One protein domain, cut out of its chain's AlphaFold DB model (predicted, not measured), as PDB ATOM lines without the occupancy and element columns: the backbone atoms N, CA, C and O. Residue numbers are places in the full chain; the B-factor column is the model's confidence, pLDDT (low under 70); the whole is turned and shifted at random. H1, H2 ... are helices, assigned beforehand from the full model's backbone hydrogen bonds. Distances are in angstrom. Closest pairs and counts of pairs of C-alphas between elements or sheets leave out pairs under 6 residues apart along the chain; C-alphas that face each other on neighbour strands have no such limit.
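Overview. This is residues 576 to 733 of the 734 residues of the protein "TAXI family TRAP transporter solute-binding subunit" of Thiothrix sp (UniProt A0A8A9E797). The longest helix, H5, runs through the middle, with the hairpin of H1 and H2 packed beside it as a three-helix bundle, and H6 crossing it on another side. H3 joins H2 to H6, and H4 folds back into H5. This all-helix part prints 158 residues with six named helices, H1 to H6, no named strand; it is compact, radius of gyration of the C-alphas 15.9 A, spans 54 by 34 by 23 A.

Arrangement. Start at the hub, H5, residues 668 to 697. H1, residues 576 to 602, touches it at a shallow tilt of 24 degrees, opposite ways; closest C-alphas, Met 599 and Ala 678, 4.3 A. H6, residues 707 to 731, touches it at a steep 47 degrees; closest C-alphas, Ala 683 and Gly 721, 4.2 A. Every O i to N i+4 pair is within hydrogen-bond range in H1, H2, residues 609 to 629, and H3, residues 635 to 647; H4, residues 650 to 662, has 7 of 9, H5 23 of 26, H6 19 of 21.

Along the chain. Find C-alpha 576 at (140.274, 140.503, 165.437); H1 runs 39.2 A. H5 runs 44.0 A to C-alpha 697 at (145.487, 140.575, 153.298).

Size, cuts and confidence. The printed part has no cut. Residues 605 to 612, 647 to 677 and 728 to 733 have pLDDT under 70.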
ATOM      1  N   SER A 576     140.121 140.297 166.885       80.12
ATOM      2  CA  SER A 576     140.274 140.503 165.437       80.12
ATOM      3  C   SER A 576     141.746 140.548 165.003       80.12
ATOM      4  O   SER A 576     142.116 139.931 164.005       80.12
ATOM      5  N   ILE A 577     142.610 141.197 165.793       82.06
ATOM      6  CA  ILE A 577     144.056 141.269 165.546       82.06
ATOM      7  C   ILE A 577     144.681 139.876 165.676       82.06
ATOM      8  O   ILE A 577     145.466 139.472 164.818       82.06
ATOM      9  N   ALA A 578     144.296 139.117 166.704       82.88
ATOM     10  CA  ALA A 578     144.755 137.746 166.902       82.88
ATOM     11  C   ALA A 578     144.305 136.819 165.761       82.88
ATOM     12  O   ALA A 578     145.098 136.002 165.293       82.88
ATOM     13  N   ALA A 579     143.072 136.973 165.264       82.81
ATOM     14  CA  ALA A 579     142.565 136.209 164.126       82.81
ATOM     15  C   ALA A 579     143.326 136.527 162.826       82.81
ATOM     16  O   ALA A 579     143.718 135.607 162.107       82.81
ATOM     17  N   ILE A 580     143.606 137.807 162.551       83.06
ATOM     18  CA  ILE A 580     144.420 138.233 161.400       83.06
ATOM     19  C   ILE A 580     145.843 137.671 161.515       83.06
ATOM     20  O   ILE A 580     146.357 137.086 160.562       83.06
ATOM     21  N   ALA A 581     146.464 137.765 162.695       84.06
ATOM     22  CA  ALA A 581     147.800 137.225 162.937       84.06
ATOM     23  C   ALA A 581     147.853 135.695 162.773       84.06
ATOM     24  O   ALA A 581     148.793 135.167 162.176       84.06
ATOM     25  N   ALA A 582     146.837 134.972 163.256       86.62
ATOM     26  CA  ALA A 582     146.726 133.525 163.088       86.62
ATOM     27  C   ALA A 582     146.567 133.134 161.610       86.62
ATOM     28  O   ALA A 582     147.261 132.228 161.138       86.62
ATOM     29  N   ARG A 583     145.722 133.856 160.861       88.25
ATOM     30  CA  ARG A 583     145.527 133.654 159.418       88.25
ATOM     31  C   ARG A 583     146.817 133.896 158.636       88.25
ATOM     32  O   ARG A 583     147.193 133.063 157.813       88.25
ATOM     33  N   HIS A 584     147.526 134.982 158.937       89.69
ATOM     34  CA  HIS A 584     148.803 135.320 158.309       89.69
ATOM     35  C   HIS A 584     149.899 134.288 158.642       89.69
ATOM     36  O   HIS A 584     150.701 133.906 157.787       89.69
ATOM     37  N   LYS A 585     149.915 133.753 159.872       90.12
ATOM     38  CA  LYS A 585     150.826 132.668 160.274       90.12
ATOM     39  C   LYS A 585     150.569 131.378 159.485       90.12
ATOM     40  O   LYS A 585     151.523 130.737 159.047       90.12
ATOM     41  N   GLN A 586     149.305 131.011 159.276       91.00
ATOM     42  CA  GLN A 586     148.928 129.848 158.463       91.00
ATOM     43  C   GLN A 586     149.308 130.029 156.987       91.00
ATOM     44  O   GLN A 586     149.865 129.111 156.388       91.00
ATOM     45  N   ALA A 587     149.111 131.224 156.427       93.00
ATOM     46  CA  ALA A 587     149.519 131.530 155.059       93.00
ATOM     47  C   ALA A 587     151.041 131.379 154.861       93.00
ATOM     48  O   ALA A 587     151.489 130.731 153.918       93.00
ATOM     49  N   ASN A 588     151.852 131.874 155.803       92.38
ATOM     50  CA  ASN A 588     153.306 131.678 155.769       92.38
ATOM     51  C   ASN A 588     153.719 130.203 155.916       92.38
ATOM     52  O   ASN A 588     154.706 129.777 155.317       92.38
ATOM     53  N   HIS A 589     152.962 129.400 156.670       92.75
ATOM     54  CA  HIS A 589     153.199 127.957 156.748       92.75
ATOM     55  C   HIS A 589     152.954 127.259 155.397       92.75
ATOM     56  O   HIS A 589     153.755 126.414 154.991       92.75
ATOM     57  N   LEU A 590     151.909 127.660 154.658       92.44
ATOM     58  CA  LEU A 590     151.658 127.181 153.290       92.44
ATOM     59  C   LEU A 590     152.811 127.540 152.346       92.44
ATOM     60  O   LEU A 590     153.245 126.686 151.569       92.44
ATOM     61  N   VAL A 591     153.347 128.760 152.445       93.81
ATOM     62  CA  VAL A 591     154.529 129.189 151.678       93.81
ATOM     63  C   VAL A 591     155.735 128.308 152.009       93.81
ATOM     64  O   VAL A 591     156.351 127.760 151.097       93.81
ATOM     65  N   GLY A 592     156.029 128.086 153.294       89.69
ATOM     66  CA  GLY A 592     157.145 127.241 153.733       89.69
ATOM     67  C   GLY A 592     157.090 125.810 153.183       89.69
ATOM     68  O   GLY A 592     158.101 125.286 152.719       89.69
ATOM     69  N   LYS A 593     155.899 125.198 153.145       91.50
ATOM     70  CA  LYS A 593     155.699 123.862 152.554       91.50
ATOM     71  C   LYS A 593     156.048 123.829 151.060       91.50
ATOM     72  O   LYS A 593     156.670 122.876 150.595       91.50
ATOM     73  N   HIS A 594     155.658 124.860 150.311       93.75
ATOM     74  CA  HIS A 594     155.937 124.944 148.876       93.75
ATOM     75  C   HIS A 594     157.399 125.297 148.585       93.75
ATOM     76  O   HIS A 594     157.933 124.808 147.594       93.75
ATOM     77  N   ILE A 595     158.065 126.070 149.455       89.00
ATOM     78  CA  ILE A 595     159.515 126.309 149.379       89.00
ATOM     79  C   ILE A 595     160.255 124.973 149.454       89.00
ATOM     80  O   ILE A 595     161.004 124.644 148.537       89.00
ATOM     81  N   ALA A 596     159.977 124.158 150.478       86.00
ATOM     82  CA  ALA A 596     160.611 122.848 150.633       86.00
ATOM     83  C   ALA A 596     160.379 121.940 149.408       86.00
ATOM     84  O   ALA A 596     161.313 121.308 148.917       86.00
ATOM     85  N   ALA A 597     159.155 121.926 148.865       85.56
ATOM     86  CA  ALA A 597     158.831 121.168 147.657       85.56
ATOM     87  C   ALA A 597     159.590 121.669 146.413       85.56
ATOM     88  O   ALA A 597     160.147 120.868 145.665       85.56
ATOM     89  N   GLY A 598     159.652 122.986 146.194       84.12
ATOM     90  CA  GLY A 598     160.345 123.578 145.048       84.12
ATOM     91  C   GLY A 598     161.860 123.393 145.092       84.12
ATOM     92  O   GLY A 598     162.470 123.113 144.058       84.12
ATOM     93  N   MET A 599     162.456 123.482 146.285       83.81
ATOM     94  CA  MET A 599     163.873 123.186 146.515       83.81
ATOM     95  C   MET A 599     164.192 121.720 146.198       83.81
ATOM     96  O   MET A 599     165.130 121.453 145.450       83.81
ATOM     97  N   ALA A 600     163.375 120.780 146.692       82.31
ATOM     98  CA  ALA A 600     163.553 119.350 146.438       82.31
ATOM     99  C   ALA A 600     163.452 119.006 144.943       82.31
ATOM    100  O   ALA A 600     164.282 118.269 144.417       82.31
ATOM    101  N   LEU A 601     162.475 119.582 144.236       78.38
ATOM    102  CA  LEU A 601     162.296 119.366 142.795       78.38
ATOM    103  C   LEU A 601     163.468 119.917 141.975       78.38
ATOM    104  O   LEU A 601     163.863 119.311 140.988       78.38
ATOM    105  N   SER A 602     164.062 121.027 142.415       70.12
ATOM    106  CA  SER A 602     165.177 121.686 141.719       70.12
ATOM    107  C   SER A 602     166.522 120.967 141.903       70.12
ATOM    108  O   SER A 602     167.464 121.206 141.140       70.12
ATOM    109  N   ALA A 603     166.617 120.069 142.888       74.12
ATOM    110  CA  ALA A 603     167.785 119.221 143.124       74.12
ATOM    111  C   ALA A 603     167.884 118.041 142.135       74.12
ATOM    112  O   ALA A 603     168.936 117.412 142.032       74.12
ATOM    113  N   VAL A 604     166.819 117.752 141.377       71.44
ATOM    114  CA  VAL A 604     166.805 116.673 140.381       71.44
ATOM    115  C   VAL A 604     167.660 117.079 139.158       71.44
ATOM    116  O   VAL A 604     167.544 118.199 138.654       71.44
ATOM    117  N   PRO A 605     168.554 116.210 138.642       61.62
ATOM    118  CA  PRO A 605     169.457 116.548 137.540       61.62
ATOM    119  C   PRO A 605     168.803 116.328 136.160       61.62
ATOM    120  O   PRO A 605     169.413 115.737 135.271       61.62
ATOM    121  N   ILE A 606     167.557 116.778 135.968       64.06
ATOM    122  CA  ILE A 606     166.841 116.669 134.685       64.06
ATOM    123  C   ILE A 606     166.554 118.084 134.153       64.06
ATOM    124  O   ILE A 606     165.645 118.748 134.651       64.06
ATOM    125  N   PRO A 607     167.291 118.558 133.125       52.31
ATOM    126  CA  PRO A 607     167.034 119.858 132.505       52.31
ATOM    127  C   PRO A 607     165.575 119.994 132.033       52.31
ATOM    128  O   PRO A 607     164.960 119.009 131.629       52.31
ATOM    129  N   ILE A 608     165.028 121.218 132.033       54.78
ATOM    130  CA  ILE A 608     163.653 121.577 131.598       54.78
ATOM    131  C   ILE A 608     162.539 121.124 132.562       54.78
ATOM    132  O   ILE A 608     161.589 121.884 132.776       54.78
ATOM    133  N   LEU A 609     162.656 119.948 133.191       57.94
ATOM    134  CA  LEU A 609     161.668 119.464 134.165       57.94
ATOM    135  C   LEU A 609     161.552 120.414 135.369       57.94
ATOM    136  O   LEU A 609     160.444 120.688 135.831       57.94
ATOM    137  N   ASP A 610     162.676 121.002 135.784       64.94
ATOM    138  CA  ASP A 610     162.769 121.954 136.896       64.94
ATOM    139  C   ASP A 610     161.871 123.188 136.703       64.94
ATOM    140  O   ASP A 610     161.230 123.647 137.646       64.94
ATOM    141  N   VAL A 611     161.754 123.705 135.474       67.44
ATOM    142  CA  VAL A 611     160.966 124.917 135.181       67.44
ATOM    143  C   VAL A 611     159.465 124.627 135.240       67.44
ATOM    144  O   VAL A 611     158.700 125.383 135.846       67.44
ATOM    145  N   ALA A 612     159.025 123.521 134.633       68.12
ATOM    146  CA  ALA A 612     157.622 123.112 134.663       68.12
ATOM    147  C   ALA A 612     157.174 122.727 136.084       68.12
ATOM    148  O   ALA A 612     156.074 123.095 136.513       68.12
ATOM    149  N   ALA A 613     158.041 122.038 136.832       76.88
ATOM    150  CA  ALA A 613     157.807 121.657 138.219       76.88
ATOM    151  C   ALA A 613     157.748 122.884 139.147       76.88
ATOM    152  O   ALA A 613     156.823 123.004 139.953       76.88
ATOM    153  N   LEU A 614     158.660 123.847 138.978       80.69
ATOM    154  CA  LEU A 614     158.663 125.104 139.728       80.69
ATOM    155  C   LEU A 614     157.421 125.955 139.431       80.69
ATOM    156  O   LEU A 614     156.770 126.443 140.355       80.69
ATOM    157  N   THR A 615     157.038 126.078 138.157       83.00
ATOM    158  CA  THR A 615     155.820 126.802 137.748       83.00
ATOM    159  C   THR A 615     154.570 126.158 138.345       83.00
ATOM    160  O   THR A 615     153.691 126.849 138.856       83.00
ATOM    161  N   SER A 616     154.502 124.824 138.332       85.25
ATOM    162  CA  SER A 616     153.384 124.078 138.920       85.25
ATOM    163  C   SER A 616     153.335 124.234 140.441       85.25
ATOM    164  O   SER A 616     152.259 124.427 141.001       85.25
ATOM    165  N   THR A 617     154.492 124.227 141.108       89.19
ATOM    166  CA  THR A 617     154.600 124.441 142.560       89.19
ATOM    167  C   THR A 617     154.124 125.840 142.947       89.19
ATOM    168  O   THR A 617     153.388 125.991 143.918       89.19
ATOM    169  N   GLN A 618     154.471 126.863 142.162       91.44
ATOM    170  CA  GLN A 618     153.998 128.230 142.389       91.44
ATOM    171  C   GLN A 618     152.499 128.393 142.110       91.44
ATOM    172  O   GLN A 618     151.812 129.070 142.870       91.44
ATOM    173  N   LEU A 619     151.963 127.745 141.070       90.75
ATOM    174  CA  LEU A 619     150.519 127.741 140.812       90.75
ATOM    175  C   LEU A 619     149.738 127.071 141.946       90.75
ATOM    176  O   LEU A 619     148.717 127.603 142.373       90.75
ATOM    177  N   ASN A 620     150.239 125.948 142.463       92.81
ATOM    178  CA  ASN A 620     149.643 125.267 143.612       92.81
ATOM    179  C   ASN A 620     149.745 126.103 144.893       92.81
ATOM    180  O   ASN A 620     148.806 126.097 145.691       92.81
ATOM    181  N   LEU A 621     150.835 126.859 145.072       95.69
ATOM    182  CA  LEU A 621     150.959 127.813 146.171       95.69
ATOM    183  C   LEU A 621     149.876 128.890 146.084       95.69
ATOM    184  O   LEU A 621     149.189 129.129 147.073       95.69
ATOM    185  N   ILE A 622     149.702 129.520 144.917       95.00
ATOM    186  CA  ILE A 622     148.670 130.550 144.732       95.00
ATOM    187  C   ILE A 622     147.290 129.956 144.970       95.00
ATOM    188  O   ILE A 622     146.521 130.551 145.708       95.00
ATOM    189  N   HIS A 623     146.999 128.778 144.422       95.56
ATOM    190  CA  HIS A 623     145.734 128.090 144.665       95.56
ATOM    191  C   HIS A 623     145.487 127.849 146.163       95.56
ATOM    192  O   HIS A 623     144.433 128.218 146.671       95.56
ATOM    193  N   SER A 624     146.488 127.334 146.885       94.81
ATOM    194  CA  SER A 624     146.401 127.092 148.333       94.81
ATOM    195  C   SER A 624     146.187 128.387 149.123       94.81
ATOM    196  O   SER A 624     145.445 128.411 150.102       94.81
ATOM    197  N   LEU A 625     146.841 129.479 148.712       95.31
ATOM    198  CA  LEU A 625     146.623 130.797 149.303       95.31
ATOM    199  C   LEU A 625     145.216 131.308 148.975       95.31
ATOM    200  O   LEU A 625     144.526 131.765 149.872       95.31
ATOM    201  N   SER A 626     144.747 131.185 147.737       95.12
ATOM    202  CA  SER A 626     143.396 131.581 147.339       95.12
ATOM    203  C   SER A 626     142.325 130.849 148.151       95.12
ATOM    204  O   SER A 626     141.444 131.507 148.702       95.12
ATOM    205  N   GLU A 627     142.447 129.532 148.339       94.38
ATOM    206  CA  GLU A 627     141.550 128.757 149.209       94.38
ATOM    207  C   GLU A 627     141.593 129.248 150.663       94.38
ATOM    208  O   GLU A 627     140.553 129.501 151.270       94.38
ATOM    209  N   HIS A 628     142.794 129.465 151.208       94.00
ATOM    210  CA  HIS A 628     142.986 130.001 152.562       94.00
ATOM    211  C   HIS A 628     142.392 131.411 152.737       94.00
ATOM    212  O   HIS A 628     141.916 131.797 153.814       94.00
ATOM    213  N   TYR A 629     142.399 132.201 151.663       92.75
ATOM    214  CA  TYR A 629     141.873 133.557 151.652       92.75
ATOM    215  C   TYR A 629     140.381 133.659 151.281       92.75
ATOM    216  O   TYR A 629     139.776 134.702 151.537       92.75
ATOM    217  N   GLY A 630     139.765 132.575 150.800       90.94
ATOM    218  CA  GLY A 630     138.384 132.561 150.308       90.94
ATOM    219  C   GLY A 630     138.218 133.290 148.970       90.94
ATOM    220  O   GLY A 630     137.189 133.919 148.738       90.94
ATOM    221  N   VAL A 631     139.254 133.265 148.128       93.19
ATOM    222  CA  VAL A 631     139.304 133.905 146.808       93.19
ATOM    223  C   VAL A 631     139.148 132.836 145.728       93.19
ATOM    224  O   VAL A 631     139.825 131.810 145.777       93.19
ATOM    225  N   ASP A 632     138.296 133.086 144.732       89.75
ATOM    226  CA  ASP A 632     138.116 132.174 143.599       89.75
ATOM    227  C   ASP A 632     139.409 132.054 142.781       89.75
ATOM    228  O   ASP A 632     139.987 133.057 142.354       89.75
ATOM    229  N   PHE A 633     139.870 130.820 142.562       90.69
ATOM    230  CA  PHE A 633     141.097 130.543 141.819       90.69
ATOM    231  C   PHE A 633     140.799 130.101 140.386       90.69
ATOM    232  O   PHE A 633     140.238 129.030 140.162       90.69
ATOM    233  N   ASP A 634     141.278 130.878 139.414       86.75
ATOM    234  CA  ASP A 634     141.362 130.452 138.020       86.75
ATOM    235  C   ASP A 634     142.819 130.180 137.619       86.75
ATOM    236  O   ASP A 634     143.707 131.033 137.723       86.75
ATOM    237  N   ARG A 635     143.067 128.964 137.122       82.94
ATOM    238  CA  ARG A 635     144.416 128.490 136.790       82.94
ATOM    239  C   ARG A 635     145.049 129.264 135.632       82.94
ATOM    240  O   ARG A 635     146.273 129.416 135.621       82.94
ATOM    241  N   LYS A 636     144.262 129.727 134.651       75.94
ATOM    242  CA  LYS A 636     144.784 130.487 133.505       75.94
ATOM    243  C   LYS A 636     145.229 131.874 133.964       75.94
ATOM    244  O   LYS A 636     146.370 132.247 133.697       75.94
ATOM    245  N   HIS A 637     144.391 132.577 134.726       80.50
ATOM    246  CA  HIS A 637     144.717 133.878 135.314       80.50
ATOM    247  C   HIS A 637     145.937 133.793 136.237       80.50
ATOM    248  O   HIS A 637     146.894 134.546 136.056       80.50
ATOM    249  N   GLY A 638     145.970 132.814 137.150       84.50
ATOM    250  CA  GLY A 638     147.119 132.592 138.035       84.50
ATOM    251  C   GLY A 638     148.427 132.354 137.269       84.50
ATOM    252  O   GLY A 638     149.475 132.874 137.653       84.50
ATOM    253  N   LYS A 639     148.372 131.633 136.137       83.81
ATOM    254  CA  LYS A 639     149.537 131.388 135.270       83.81
ATOM    255  C   LYS A 639     150.021 132.675 134.600       83.81
ATOM    256  O   LYS A 639     151.217 132.943 134.632       83.81
ATOM    257  N   PHE A 640     149.128 133.487 134.035       78.25
ATOM    258  CA  PHE A 640     149.510 134.760 133.411       78.25
ATOM    259  C   PHE A 640     150.098 135.758 134.415       78.25
ATOM    260  O   PHE A 640     151.129 136.371 134.125       78.25
ATOM    261  N   ILE A 641     149.503 135.871 135.608       85.00
ATOM    262  CA  ILE A 641     150.013 136.731 136.684       85.00
ATOM    263  C   ILE A 641     151.432 136.301 137.077       85.00
ATOM    264  O   ILE A 641     152.344 137.127 137.041       85.00
ATOM    265  N   LEU A 642     151.651 135.006 137.341       85.00
ATOM    266  CA  LEU A 642     152.982 134.464 137.637       85.00
ATOM    267  C   LEU A 642     154.007 134.783 136.548       85.00
ATOM    268  O   LEU A 642     155.087 135.287 136.859       85.00
ATOM    269  N   LEU A 643     153.674 134.518 135.276       77.62
ATOM    270  CA  LEU A 643     154.589 134.791 134.165       77.62
ATOM    271  C   LEU A 643     154.973 136.274 134.116       77.62
ATOM    272  O   LEU A 643     156.156 136.581 133.996       77.62
ATOM    273  N   SER A 644     153.999 137.178 134.251       79.69
ATOM    274  CA  SER A 644     154.228 138.627 134.182       79.69
ATOM    275  C   SER A 644     155.072 139.177 135.343       79.69
ATOM    276  O   SER A 644     155.860 140.108 135.156       79.69
ATOM    277  N   MET A 645     154.945 138.600 136.543       83.50
ATOM    278  CA  MET A 645     155.759 138.973 137.702       83.50
ATOM    279  C   MET A 645     157.210 138.526 137.515       83.50
ATOM    280  O   MET A 645     158.131 139.334 137.655       83.50
ATOM    281  N   ILE A 646     157.408 137.261 137.125       76.88
ATOM    282  CA  ILE A 646     158.735 136.660 136.958       76.88
ATOM    283  C   ILE A 646     159.484 137.320 135.790       76.88
ATOM    284  O   ILE A 646     160.642 137.713 135.954       76.88
ATOM    285  N   SER A 647     158.820 137.530 134.645       65.19
ATOM    286  CA  SER A 647     159.442 138.044 133.413       65.19
ATOM    287  C   SER A 647     160.046 139.445 133.557       65.19
ATOM    288  O   SER A 647     160.989 139.792 132.852       65.19
ATOM    289  N   SER A 648     159.527 140.260 134.475       62.84
ATOM    290  CA  SER A 648     160.002 141.628 134.715       62.84
ATOM    291  C   SER A 648     161.299 141.714 135.534       62.84
ATOM    292  O   SER A 648     161.918 142.779 135.630       62.84
ATOM    293  N   SER A 649     161.721 140.618 136.167       62.06
ATOM    294  CA  SER A 649     162.913 140.574 137.012       62.06
ATOM    295  C   SER A 649     164.111 140.085 136.199       62.06
ATOM    296  O   SER A 649     164.492 138.927 136.243       62.06
ATOM    297  N   LEU A 650     164.727 140.999 135.444       49.12
ATOM    298  CA  LEU A 650     165.854 140.731 134.535       49.12
ATOM    299  C   LEU A 650     166.992 139.835 135.106       49.12
ATOM    300  O   LEU A 650     167.554 139.051 134.343       49.12
ATOM    301  N   PRO A 651     167.329 139.873 136.416       55.72
ATOM    302  CA  PRO A 651     168.297 138.938 136.999       55.72
ATOM    303  C   PRO A 651     167.824 137.473 137.046       55.72
ATOM    304  O   PRO A 651     168.641 136.570 136.885       55.72
ATOM    305  N   THR A 652     166.529 137.204 137.250       53.72
ATOM    306  CA  THR A 652     166.014 135.831 137.432       53.72
ATOM    307  C   THR A 652     165.900 135.068 136.120       53.72
ATOM    308  O   THR A 652     166.238 133.888 136.073       53.72
ATOM    309  N   THR A 653     165.488 135.732 135.038       51.66
ATOM    310  CA  THR A 653     165.387 135.130 133.701       51.66
ATOM    311  C   THR A 653     166.764 134.758 133.152       51.66
ATOM    312  O   THR A 653     166.941 133.660 132.623       51.66
ATOM    313  N   ALA A 654     167.765 135.618 133.363       52.22
ATOM    314  CA  ALA A 654     169.157 135.323 133.033       52.22
ATOM    315  C   ALA A 654     169.731 134.176 133.892       52.22
ATOM    316  O   ALA A 654     170.373 133.271 133.358       52.22
ATOM    317  N   MET A 655     169.466 134.167 135.205       54.56
ATOM    318  CA  MET A 655     169.948 133.112 136.108       54.56
ATOM    319  C   MET A 655     169.300 131.746 135.850       54.56
ATOM    320  O   MET A 655     170.011 130.744 135.889       54.56
ATOM    321  N   MET A 656     168.002 131.666 135.531       59.12
ATOM    322  CA  MET A 656     167.349 130.396 135.160       59.12
ATOM    323  C   MET A 656     167.934 129.799 133.873       59.12
ATOM    324  O   MET A 656     168.196 128.597 133.815       59.12
ATOM    325  N   GLY A 657     168.186 130.633 132.859       54.22
ATOM    326  CA  GLY A 657     168.787 130.191 131.599       54.22
ATOM    327  C   GLY A 657     170.230 129.699 131.763       54.22
ATOM    328  O   GLY A 657     170.588 128.649 131.236       54.22
ATOM    329  N   LEU A 658     171.054 130.420 132.530       51.38
ATOM    330  CA  LEU A 658     172.468 130.079 132.731       51.38
ATOM    331  C   LEU A 658     172.675 128.869 133.664       51.38
ATOM    332  O   LEU A 658     173.589 128.077 133.440       51.38
ATOM    333  N   SER A 659     171.825 128.691 134.680       50.72
ATOM    334  CA  SER A 659     171.956 127.607 135.673       50.72
ATOM    335  C   SER A 659     171.386 126.260 135.214       50.72
ATOM    336  O   SER A 659     171.937 125.216 135.553       50.72
ATOM    337  N   SER A 660     170.336 126.238 134.384       53.09
ATOM    338  CA  SER A 660     169.852 124.974 133.804       53.09
ATOM    339  C   SER A 660     170.833 124.401 132.771       53.09
ATOM    340  O   SER A 660     170.868 123.187 132.573       53.09
ATOM    341  N   LEU A 661     171.635 125.251 132.119       53.28
ATOM    342  CA  LEU A 661     172.662 124.828 131.164       53.28
ATOM    343  C   LEU A 661     173.921 124.288 131.858       53.28
ATOM    344  O   LEU A 661     174.538 123.358 131.339       53.28
ATOM    345  N   SER A 662     174.278 124.791 133.045       57.12
ATOM    346  CA  SER A 662     175.465 124.320 133.776       57.12
ATOM    347  C   SER A 662     175.335 122.876 134.283       57.12
ATOM    348  O   SER A 662     176.341 122.171 134.346       57.12
ATOM    349  N   LYS A 663     174.107 122.383 134.523       56.75
ATOM    350  CA  LYS A 663     173.816 120.960 134.812       56.75
ATOM    351  C   LYS A 663     174.198 120.006 133.668       56.75
ATOM    352  O   LYS A 663     174.326 118.808 133.891       56.75
ATOM    353  N   SER A 664     174.406 120.523 132.454       57.22
ATOM    354  CA  SER A 664     174.827 119.731 131.288       57.22
ATOM    355  C   SER A 664     176.339 119.458 131.256       57.22
ATOM    356  O   SER A 664     176.811 118.749 130.369       57.22
ATOM    357  N   ILE A 665     177.108 120.030 132.195       53.44
ATOM    358  CA  ILE A 665     178.565 119.880 132.299       53.44
ATOM    359  C   ILE A 665     178.883 118.855 133.409       53.44
ATOM    360  O   ILE A 665     178.672 119.165 134.585       53.44
ATOM    361  N   PRO A 666     179.405 117.653 133.081       44.91
ATOM    362  CA  PRO A 666     179.697 116.619 134.075       44.91
ATOM    363  C   PRO A 666     180.738 117.059 135.121       44.91
ATOM    364  O   PRO A 666     181.751 117.671 134.783       44.91
ATOM    365  N   GLY A 667     180.516 116.705 136.393       58.62
ATOM    366  CA  GLY A 667     181.465 116.906 137.495       58.62
ATOM    367  C   GLY A 667     181.226 118.198 138.282       58.62
ATOM    368  O   GLY A 667     180.514 118.188 139.286       58.62
ATOM    369  N   ILE A 668     181.824 119.310 137.842       44.84
ATOM    370  CA  ILE A 668     181.852 120.584 138.593       44.84
ATOM    371  C   ILE A 668     180.509 121.338 138.506       44.84
ATOM    372  O   ILE A 668     180.109 122.006 139.460       44.84
ATOM    373  N   GLY A 669     179.771 121.200 137.398       47.50
ATOM    374  CA  GLY A 669     178.492 121.892 137.181       47.50
ATOM    375  C   GLY A 669     177.313 121.310 137.969       47.50
ATOM    376  O   GLY A 669     176.410 122.045 138.363       47.50
ATOM    377  N   THR A 670     177.336 120.006 138.253       55.50
ATOM    378  CA  THR A 670     176.232 119.270 138.895       55.50
ATOM    379  C   THR A 670     176.116 119.501 140.403       55.50
ATOM    380  O   THR A 670     175.002 119.664 140.894       55.50
ATOM    381  N   LEU A 671     177.234 119.562 141.137       48.91
ATOM    382  CA  LEU A 671     177.218 119.750 142.598       48.91
ATOM    383  C   LEU A 671     177.069 121.227 142.994       48.91
ATOM    384  O   LEU A 671     176.224 121.557 143.820       48.91
ATOM    385  N   GLY A 672     177.826 122.131 142.359       51.31
ATOM    386  CA  GLY A 672     177.716 123.572 142.620       51.31
ATOM    387  C   GLY A 672     176.427 124.196 142.071       51.31
ATOM    388  O   GLY A 672     175.832 125.055 142.714       51.31
ATOM    389  N   GLY A 673     175.948 123.737 140.908       56.84
ATOM    390  CA  GLY A 673     174.735 124.267 140.274       56.84
ATOM    391  C   GLY A 673     173.429 123.843 140.953       56.84
ATOM    392  O   GLY A 673     172.456 124.593 140.911       56.84
ATOM    393  N   GLY A 674     173.396 122.673 141.604       63.44
ATOM    394  CA  GLY A 674     172.198 122.153 142.274       63.44
ATOM    395  C   GLY A 674     171.800 122.950 143.520       63.44
ATOM    396  O   GLY A 674     170.635 123.322 143.663       63.44
ATOM    397  N   ALA A 675     172.765 123.277 144.386       64.19
ATOM    398  CA  ALA A 675     172.513 124.025 145.620       64.19
ATOM    399  C   ALA A 675     172.077 125.477 145.349       64.19
ATOM    400  O   ALA A 675     171.095 125.950 145.922       64.19
ATOM    401  N   SER A 676     172.742 126.170 144.415       67.81
ATOM    402  CA  SER A 676     172.358 127.532 144.020       67.81
ATOM    403  C   SER A 676     170.970 127.590 143.372       67.81
ATOM    404  O   SER A 676     170.242 128.562 143.569       67.81
ATOM    405  N   LEU A 677     170.578 126.551 142.623       69.25
ATOM    406  CA  LEU A 677     169.255 126.475 142.003       69.25
ATOM    407  C   LEU A 677     168.153 126.183 143.026       69.25
ATOM    408  O   LEU A 677     167.075 126.769 142.933       69.25
ATOM    409  N   ALA A 678     168.418 125.319 144.010       78.69
ATOM    410  CA  ALA A 678     167.492 125.072 145.110       78.69
ATOM    411  C   ALA A 678     167.224 126.365 145.896       78.69
ATOM    412  O   ALA A 678     166.064 126.734 146.056       78.69
ATOM    413  N   ALA A 679     168.270 127.104 146.280       80.25
ATOM    414  CA  ALA A 679     168.130 128.407 146.936       80.25
ATOM    415  C   ALA A 679     167.335 129.406 146.074       80.25
ATOM    416  O   ALA A 679     166.349 129.983 146.518       80.25
ATOM    417  N   LEU A 680     167.675 129.560 144.790       81.62
ATOM    418  CA  LEU A 680     166.939 130.466 143.901       81.62
ATOM    419  C   LEU A 680     165.454 130.086 143.769       81.62
ATOM    420  O   LEU A 680     164.583 130.954 143.803       81.62
ATOM    421  N   SER A 681     165.160 128.794 143.630       80.56
ATOM    422  CA  SER A 681     163.800 128.255 143.574       80.56
ATOM    423  C   SER A 681     163.020 128.563 144.857       80.56
ATOM    424  O   SER A 681     161.906 129.093 144.793       80.56
ATOM    425  N   GLY A 682     163.639 128.330 146.018       85.94
ATOM    426  CA  GLY A 682     163.088 128.675 147.326       85.94
ATOM    427  C   GLY A 682     162.790 130.170 147.455       85.94
ATOM    428  O   GLY A 682     161.662 130.548 147.776       85.94
ATOM    429  N   ALA A 683     163.748 131.023 147.094       87.31
ATOM    430  CA  ALA A 683     163.604 132.474 147.130       87.31
ATOM    431  C   ALA A 683     162.493 133.003 146.207       87.31
ATOM    432  O   ALA A 683     161.778 133.940 146.574       87.31
ATOM    433  N   ILE A 684     162.306 132.410 145.024       87.44
ATOM    434  CA  ILE A 684     161.221 132.787 144.106       87.44
ATOM    435  C   ILE A 684     159.863 132.393 144.687       87.44
ATOM    436  O   ILE A 684     158.946 133.212 144.694       87.44
ATOM    437  N   ILE A 685     159.725 131.172 145.211       90.62
ATOM    438  CA  ILE A 685     158.476 130.716 145.840       90.62
ATOM    439  C   ILE A 685     158.150 131.573 147.069       90.62
ATOM    440  O   ILE A 685     156.996 131.965 147.256       90.62
ATOM    441  N   PHE A 686     159.161 131.926 147.867       92.25
ATOM    442  CA  PHE A 686     159.034 132.862 148.980       92.25
ATOM    443  C   PHE A 686     158.522 134.232 148.517       92.25
ATOM    444  O   PHE A 686     157.562 134.759 149.084       92.25
ATOM    445  N   ALA A 687     159.128 134.797 147.470       91.31
ATOM    446  CA  ALA A 687     158.745 136.095 146.928       91.31
ATOM    447  C   ALA A 687     157.310 136.098 146.389       91.31
ATOM    448  O   ALA A 687     156.532 136.991 146.727       91.31
ATOM    449  N   THR A 688     156.939 135.070 145.619       92.75
ATOM    450  CA  THR A 688     155.569 134.860 145.136       92.75
ATOM    451  C   THR A 688     154.598 134.794 146.314       92.75
ATOM    452  O   THR A 688     153.636 135.557 146.362       92.75
ATOM    453  N   GLY A 689     154.878 133.953 147.313       93.94
ATOM    454  CA  GLY A 689     154.035 133.815 148.500       93.94
ATOM    455  C   GLY A 689     153.817 135.136 149.234       93.94
ATOM    456  O   GLY A 689     152.683 135.491 149.545       93.94
ATOM    457  N   LYS A 690     154.885 135.910 149.452       93.88
ATOM    458  CA  LYS A 690     154.819 137.187 150.172       93.88
ATOM    459  C   LYS A 690     153.952 138.228 149.460       93.88
ATOM    460  O   LYS A 690     153.182 138.925 150.118       93.88
ATOM    461  N   VAL A 691     154.067 138.328 148.135       93.50
ATOM    462  CA  VAL A 691     153.268 139.268 147.333       93.50
ATOM    463  C   VAL A 691     151.788 138.891 147.374       93.50
ATOM    464  O   VAL A 691     150.948 139.745 147.647       93.50
ATOM    465  N   PHE A 692     151.462 137.612 147.179       94.44
ATOM    466  CA  PHE A 692     150.074 137.148 147.198       94.44
ATOM    467  C   PHE A 692     149.432 137.251 148.583       94.44
ATOM    468  O   PHE A 692     148.291 137.689 148.687       94.44
ATOM    469  N   ILE A 693     150.167 136.928 149.651       94.31
ATOM    470  CA  ILE A 693     149.701 137.135 151.030       94.31
ATOM    471  C   ILE A 693     149.368 138.608 151.261       94.31
ATOM    472  O   ILE A 693     148.291 138.916 151.755       94.31
ATOM    473  N   ARG A 694     150.255 139.528 150.858       91.81
ATOM    474  CA  ARG A 694     150.026 140.969 151.017       91.81
ATOM    475  C   ARG A 694     148.806 141.449 150.229       91.81
ATOM    476  O   ARG A 694     148.033 142.248 150.752       91.81
ATOM    477  N   HIS A 695     148.643 140.969 148.998       93.31
ATOM    478  CA  HIS A 695     147.501 141.302 148.142       93.31
ATOM    479  C   HIS A 695     146.179 140.811 148.742       93.31
ATOM    480  O   HIS A 695     145.223 141.576 148.861       93.31
ATOM    481  N   PHE A 696     146.138 139.562 149.207       93.75
ATOM    482  CA  PHE A 696     144.937 138.988 149.808       93.75
ATOM    483  C   PHE A 696     144.639 139.539 151.212       93.75
ATOM    484  O   PHE A 696     143.472 139.732 151.550       93.75
ATOM    485  N   ASP A 697     145.657 139.875 152.013       89.19
ATOM    486  CA  ASP A 697     145.487 140.575 153.298       89.19
ATOM    487  C   ASP A 697     144.879 141.977 153.104       89.19
ATOM    488  O   ASP A 697     144.129 142.450 153.960       89.19
ATOM    489  N   ALA A 698     145.154 142.630 151.968       88.94
ATOM    490  CA  ALA A 698     144.531 143.897 151.584       88.94
ATOM    491  C   ALA A 698     143.093 143.739 151.045       88.94
ATOM    492  O   ALA A 698     142.433 144.740 150.767       88.94
ATOM    493  N   GLY A 699     142.593 142.503 150.923       87.94
ATOM    494  CA  GLY A 699     141.262 142.189 150.400       87.94
ATOM    495  C   GLY A 699     141.178 142.094 148.875       87.94
ATOM    496  O   GLY A 699     140.066 142.054 148.349       87.94
ATOM    497  N   GLY A 700     142.316 142.063 148.173       88.62
ATOM    498  CA  GLY A 700     142.364 141.890 146.722       88.62
ATOM    499  C   GLY A 700     141.967 140.480 146.272       88.62
ATOM    500  O   GLY A 700     142.032 139.515 147.039       88.62
ATOM    501  N   LYS A 701     141.562 140.352 145.010       91.19
ATOM    502  CA  LYS A 701     141.228 139.095 144.325       91.19
ATOM    503  C   LYS A 701     142.302 138.726 143.291       91.19
ATOM    504  O   LYS A 701     143.322 139.381 143.151       91.19
ATOM    505  N   LEU A 702     142.119 137.637 142.551       87.38
ATOM    506  CA  LEU A 702     142.998 137.342 141.409       87.38
ATOM    507  C   LEU A 702     142.734 138.272 140.214       87.38
ATOM    508  O   LEU A 702     143.655 138.592 139.472       87.38
ATOM    509  N   GLU A 703     141.491 138.721 140.044       83.38
ATOM    510  CA  GLU A 703     141.046 139.538 138.903       83.38
ATOM    511  C   GLU A 703     141.563 140.984 138.944       83.38
ATOM    512  O   GLU A 703     141.744 141.604 137.899       83.38
ATOM    513  N   ASP A 704     141.813 141.519 140.141       86.38
ATOM    514  CA  ASP A 704     142.289 142.890 140.378       86.38
ATOM    515  C   ASP A 704     143.808 142.958 140.636       86.38
ATOM    516  O   ASP A 704     144.336 143.997 141.040       86.38
ATOM    517  N   PHE A 705     144.525 141.855 140.404       84.88
ATOM    518  CA  PHE A 705     145.959 141.774 140.644       84.88
ATOM    519  C   PHE A 705     146.741 142.587 139.597       84.88
ATOM    520  O   PHE A 705     146.962 142.142 138.465       84.88
ATOM    521  N   ASP A 706     147.221 143.776 139.976       84.12
ATOM    522  CA  ASP A 706     148.094 144.586 139.121       84.12
ATOM    523  C   ASP A 706     149.538 144.072 139.167       84.12
ATOM    524  O   ASP A 706     150.351 144.434 140.025       84.12
ATOM    525  N   SER A 707     149.874 143.243 138.180       77.19
ATOM    526  CA  SER A 707     151.230 142.727 138.010       77.19
ATOM    527  C   SER A 707     152.294 143.827 137.972       77.19
ATOM    528  O   SER A 707     153.327 143.650 138.602       77.19
ATOM    529  N   LYS A 708     152.070 144.974 137.314       71.69
ATOM    530  CA  LYS A 708     153.093 146.028 137.187       71.69
ATOM    531  C   LYS A 708     153.385 146.693 138.524       71.69
ATOM    532  O   LYS A 708     154.546 146.946 138.828       71.69
ATOM    533  N   GLN A 709     152.353 146.941 139.326       78.69
ATOM    534  CA  GLN A 709     152.510 147.537 140.651       78.69
ATOM    535  C   GLN A 709     153.237 146.590 141.620       78.69
ATOM    536  O   GLN A 709     154.069 147.023 142.414       78.69
ATOM    537  N   GLN A 710     152.954 145.288 141.533       82.69
ATOM    538  CA  GLN A 710     153.477 144.281 142.462       82.69
ATOM    539  C   GLN A 710     154.884 143.759 142.100       82.69
ATOM    540  O   GLN A 710     155.502 143.029 142.880       82.69
ATOM    541  N   GLN A 711     155.435 144.141 140.942       81.69
ATOM    542  CA  GLN A 711     156.775 143.726 140.495       81.69
ATOM    543  C   GLN A 711     157.908 144.221 141.401       81.69
ATOM    544  O   GLN A 711     158.878 143.492 141.632       81.69
ATOM    545  N   ASP A 712     157.807 145.436 141.936       83.50
ATOM    546  CA  ASP A 712     158.844 145.981 142.820       83.50
ATOM    547  C   ASP A 712     158.836 145.302 144.194       83.50
ATOM    548  O   ASP A 712     159.897 144.971 144.738       83.50
ATOM    549  N   ASP A 713     157.645 144.998 144.709       86.00
ATOM    550  CA  ASP A 713     157.472 144.207 145.925       86.00
ATOM    551  C   ASP A 713     158.026 142.788 145.748       86.00
ATOM    552  O   ASP A 713     158.745 142.293 146.622       86.00
ATOM    553  N   PHE A 714     157.786 142.168 144.588       88.81
ATOM    554  CA  PHE A 714     158.364 140.872 144.237       88.81
ATOM    555  C   PHE A 714     159.897 140.914 144.222       88.81
ATOM    556  O   PHE A 714     160.545 140.087 144.862       88.81
ATOM    557  N   ARG A 715     160.510 141.907 143.558       85.12
ATOM    558  CA  ARG A 715     161.978 142.065 143.520       85.12
ATOM    559  C   ARG A 715     162.575 142.247 144.914       85.12
ATOM    560  O   ARG A 715     163.650 141.716 145.197       85.12
ATOM    561  N   LYS A 716     161.902 143.004 145.784       87.88
ATOM    562  CA  LYS A 716     162.335 143.208 147.171       87.88
ATOM    563  C   LYS A 716     162.245 141.911 147.977       87.88
ATOM    564  O   LYS A 716     163.199 141.569 148.672       87.88
ATOM    565  N   ALA A 717     161.136 141.183 147.852       88.81
ATOM    566  CA  ALA A 717     160.932 139.902 148.522       88.81
ATOM    567  C   ALA A 717     161.913 138.823 148.034       88.81
ATOM    568  O   ALA A 717     162.414 138.043 148.836       88.81
ATOM    569  N   LEU A 718     162.255 138.830 146.745       86.81
ATOM    570  CA  LEU A 718     163.234 137.918 146.161       86.81
ATOM    571  C   LEU A 718     164.636 138.131 146.741       86.81
ATOM    572  O   LEU A 718     165.294 137.168 147.122       86.81
ATOM    573  N   LYS A 719     165.090 139.388 146.848       86.25
ATOM    574  CA  LYS A 719     166.379 139.710 147.485       86.25
ATOM    575  C   LYS A 719     166.425 139.247 148.942       86.25
ATOM    576  O   LYS A 719     167.462 138.784 149.403       86.25
ATOM    577  N   GLU A 720     165.311 139.377 149.656       88.38
ATOM    578  CA  GLU A 720     165.190 138.890 151.031       88.38
ATOM    579  C   GLU A 720     165.265 137.358 151.108       88.38
ATOM    580  O   GLU A 720     165.969 136.840 151.971       88.38
ATOM    581  N   GLY A 721     164.578 136.647 150.207       84.06
ATOM    582  CA  GLY A 721     164.630 135.184 150.125       84.06
ATOM    583  C   GLY A 721     166.045 134.672 149.853       84.06
ATOM    584  O   GLY A 721     166.550 133.853 150.609       84.06
ATOM    585  N   LEU A 722     166.726 135.246 148.855       82.44
ATOM    586  CA  LEU A 722     168.096 134.864 148.496       82.44
ATOM    587  C   LEU A 722     169.084 135.050 149.653       82.44
ATOM    588  O   LEU A 722     169.927 134.189 149.882       82.44
ATOM    589  N   LYS A 723     168.957 136.149 150.408       83.69
ATOM    590  CA  LYS A 723     169.816 136.412 151.568       83.69
ATOM    591  C   LYS A 723     169.583 135.404 152.702       83.69
ATOM    592  O   LYS A 723     170.540 134.963 153.327       83.69
ATOM    593  N   LYS A 724     168.324 135.028 152.957       79.88
ATOM    594  CA  LYS A 724     167.975 134.014 153.970       79.88
ATOM    595  C   LYS A 724     168.542 132.639 153.620       79.88
ATOM    596  O   LYS A 724     169.038 131.952 154.506       79.88
ATOM    597  N   ASP A 725     168.488 132.264 152.345       72.19
ATOM    598  CA  ASP A 725     169.032 130.987 151.883       72.19
ATOM    599  C   ASP A 725     170.570 130.973 151.948       72.19
ATOM    600  O   ASP A 725     171.157 129.970 152.344       72.19
ATOM    601  N   GLU A 726     171.231 132.094 151.640       70.81
ATOM    602  CA  GLU A 726     172.687 132.254 151.775       70.81
ATOM    603  C   GLU A 726     173.154 132.134 153.240       70.81
ATOM    604  O   GLU A 726     174.111 131.416 153.531       70.81
ATOM    605  N   GLU A 727     172.437 132.762 154.178       73.62
ATOM    606  CA  GLU A 727     172.700 132.653 155.622       73.62
ATOM    607  C   GLU A 727     172.467 131.223 156.151       73.62
ATOM    608  O   GLU A 727     173.258 130.721 156.954       73.62
ATOM    609  N   ALA A 728     171.421 130.537 155.676       67.31
ATOM    610  CA  ALA A 728     171.122 129.154 156.055       67.31
ATOM    611  C   ALA A 728     172.164 128.152 155.525       67.31
ATOM    612  O   ALA A 728     172.529 127.212 156.234       67.31
ATOM    613  N   LEU A 729     172.669 128.367 154.306       62.84
ATOM    614  CA  LEU A 729     173.733 127.556 153.708       62.84
ATOM    615  C   LEU A 729     175.086 127.789 154.398       62.84
ATOM    616  O   LEU A 729     175.818 126.830 154.636       62.84
ATOM    617  N   ALA A 730     175.403 129.032 154.778       60.16
ATOM    618  CA  ALA A 730     176.621 129.352 155.523       60.16
ATOM    619  C   ALA A 730     176.624 128.730 156.934       60.16
ATOM    620  O   ALA A 730     177.650 128.212 157.376       60.16
ATOM    621  N   GLY A 731     175.472 128.709 157.616       52.25
ATOM    622  CA  GLY A 731     175.322 128.128 158.956       52.25
ATOM    623  C   GLY A 731     175.385 126.595 159.030       52.25
ATOM    624  O   GLY A 731     175.579 126.067 160.116       52.25
ATOM    625  N   GLN A 732     175.239 125.876 157.910       49.75
ATOM    626  CA  GLN A 732     175.423 124.414 157.843       49.75
ATOM    627  C   GLN A 732     176.871 123.997 157.526       49.75
ATOM    628  O   GLN A 732     177.193 122.813 157.578       49.75
ATOM    629  N   SER A 733     177.735 124.958 157.176       40.41
ATOM    630  CA  SER A 733     179.146 124.741 156.818       40.41
ATOM    631  C   SER A 733     180.148 125.070 157.939       40.41
ATOM    632  O   SER A 733     181.356 124.986 157.715       40.41
TER     633      SER A 733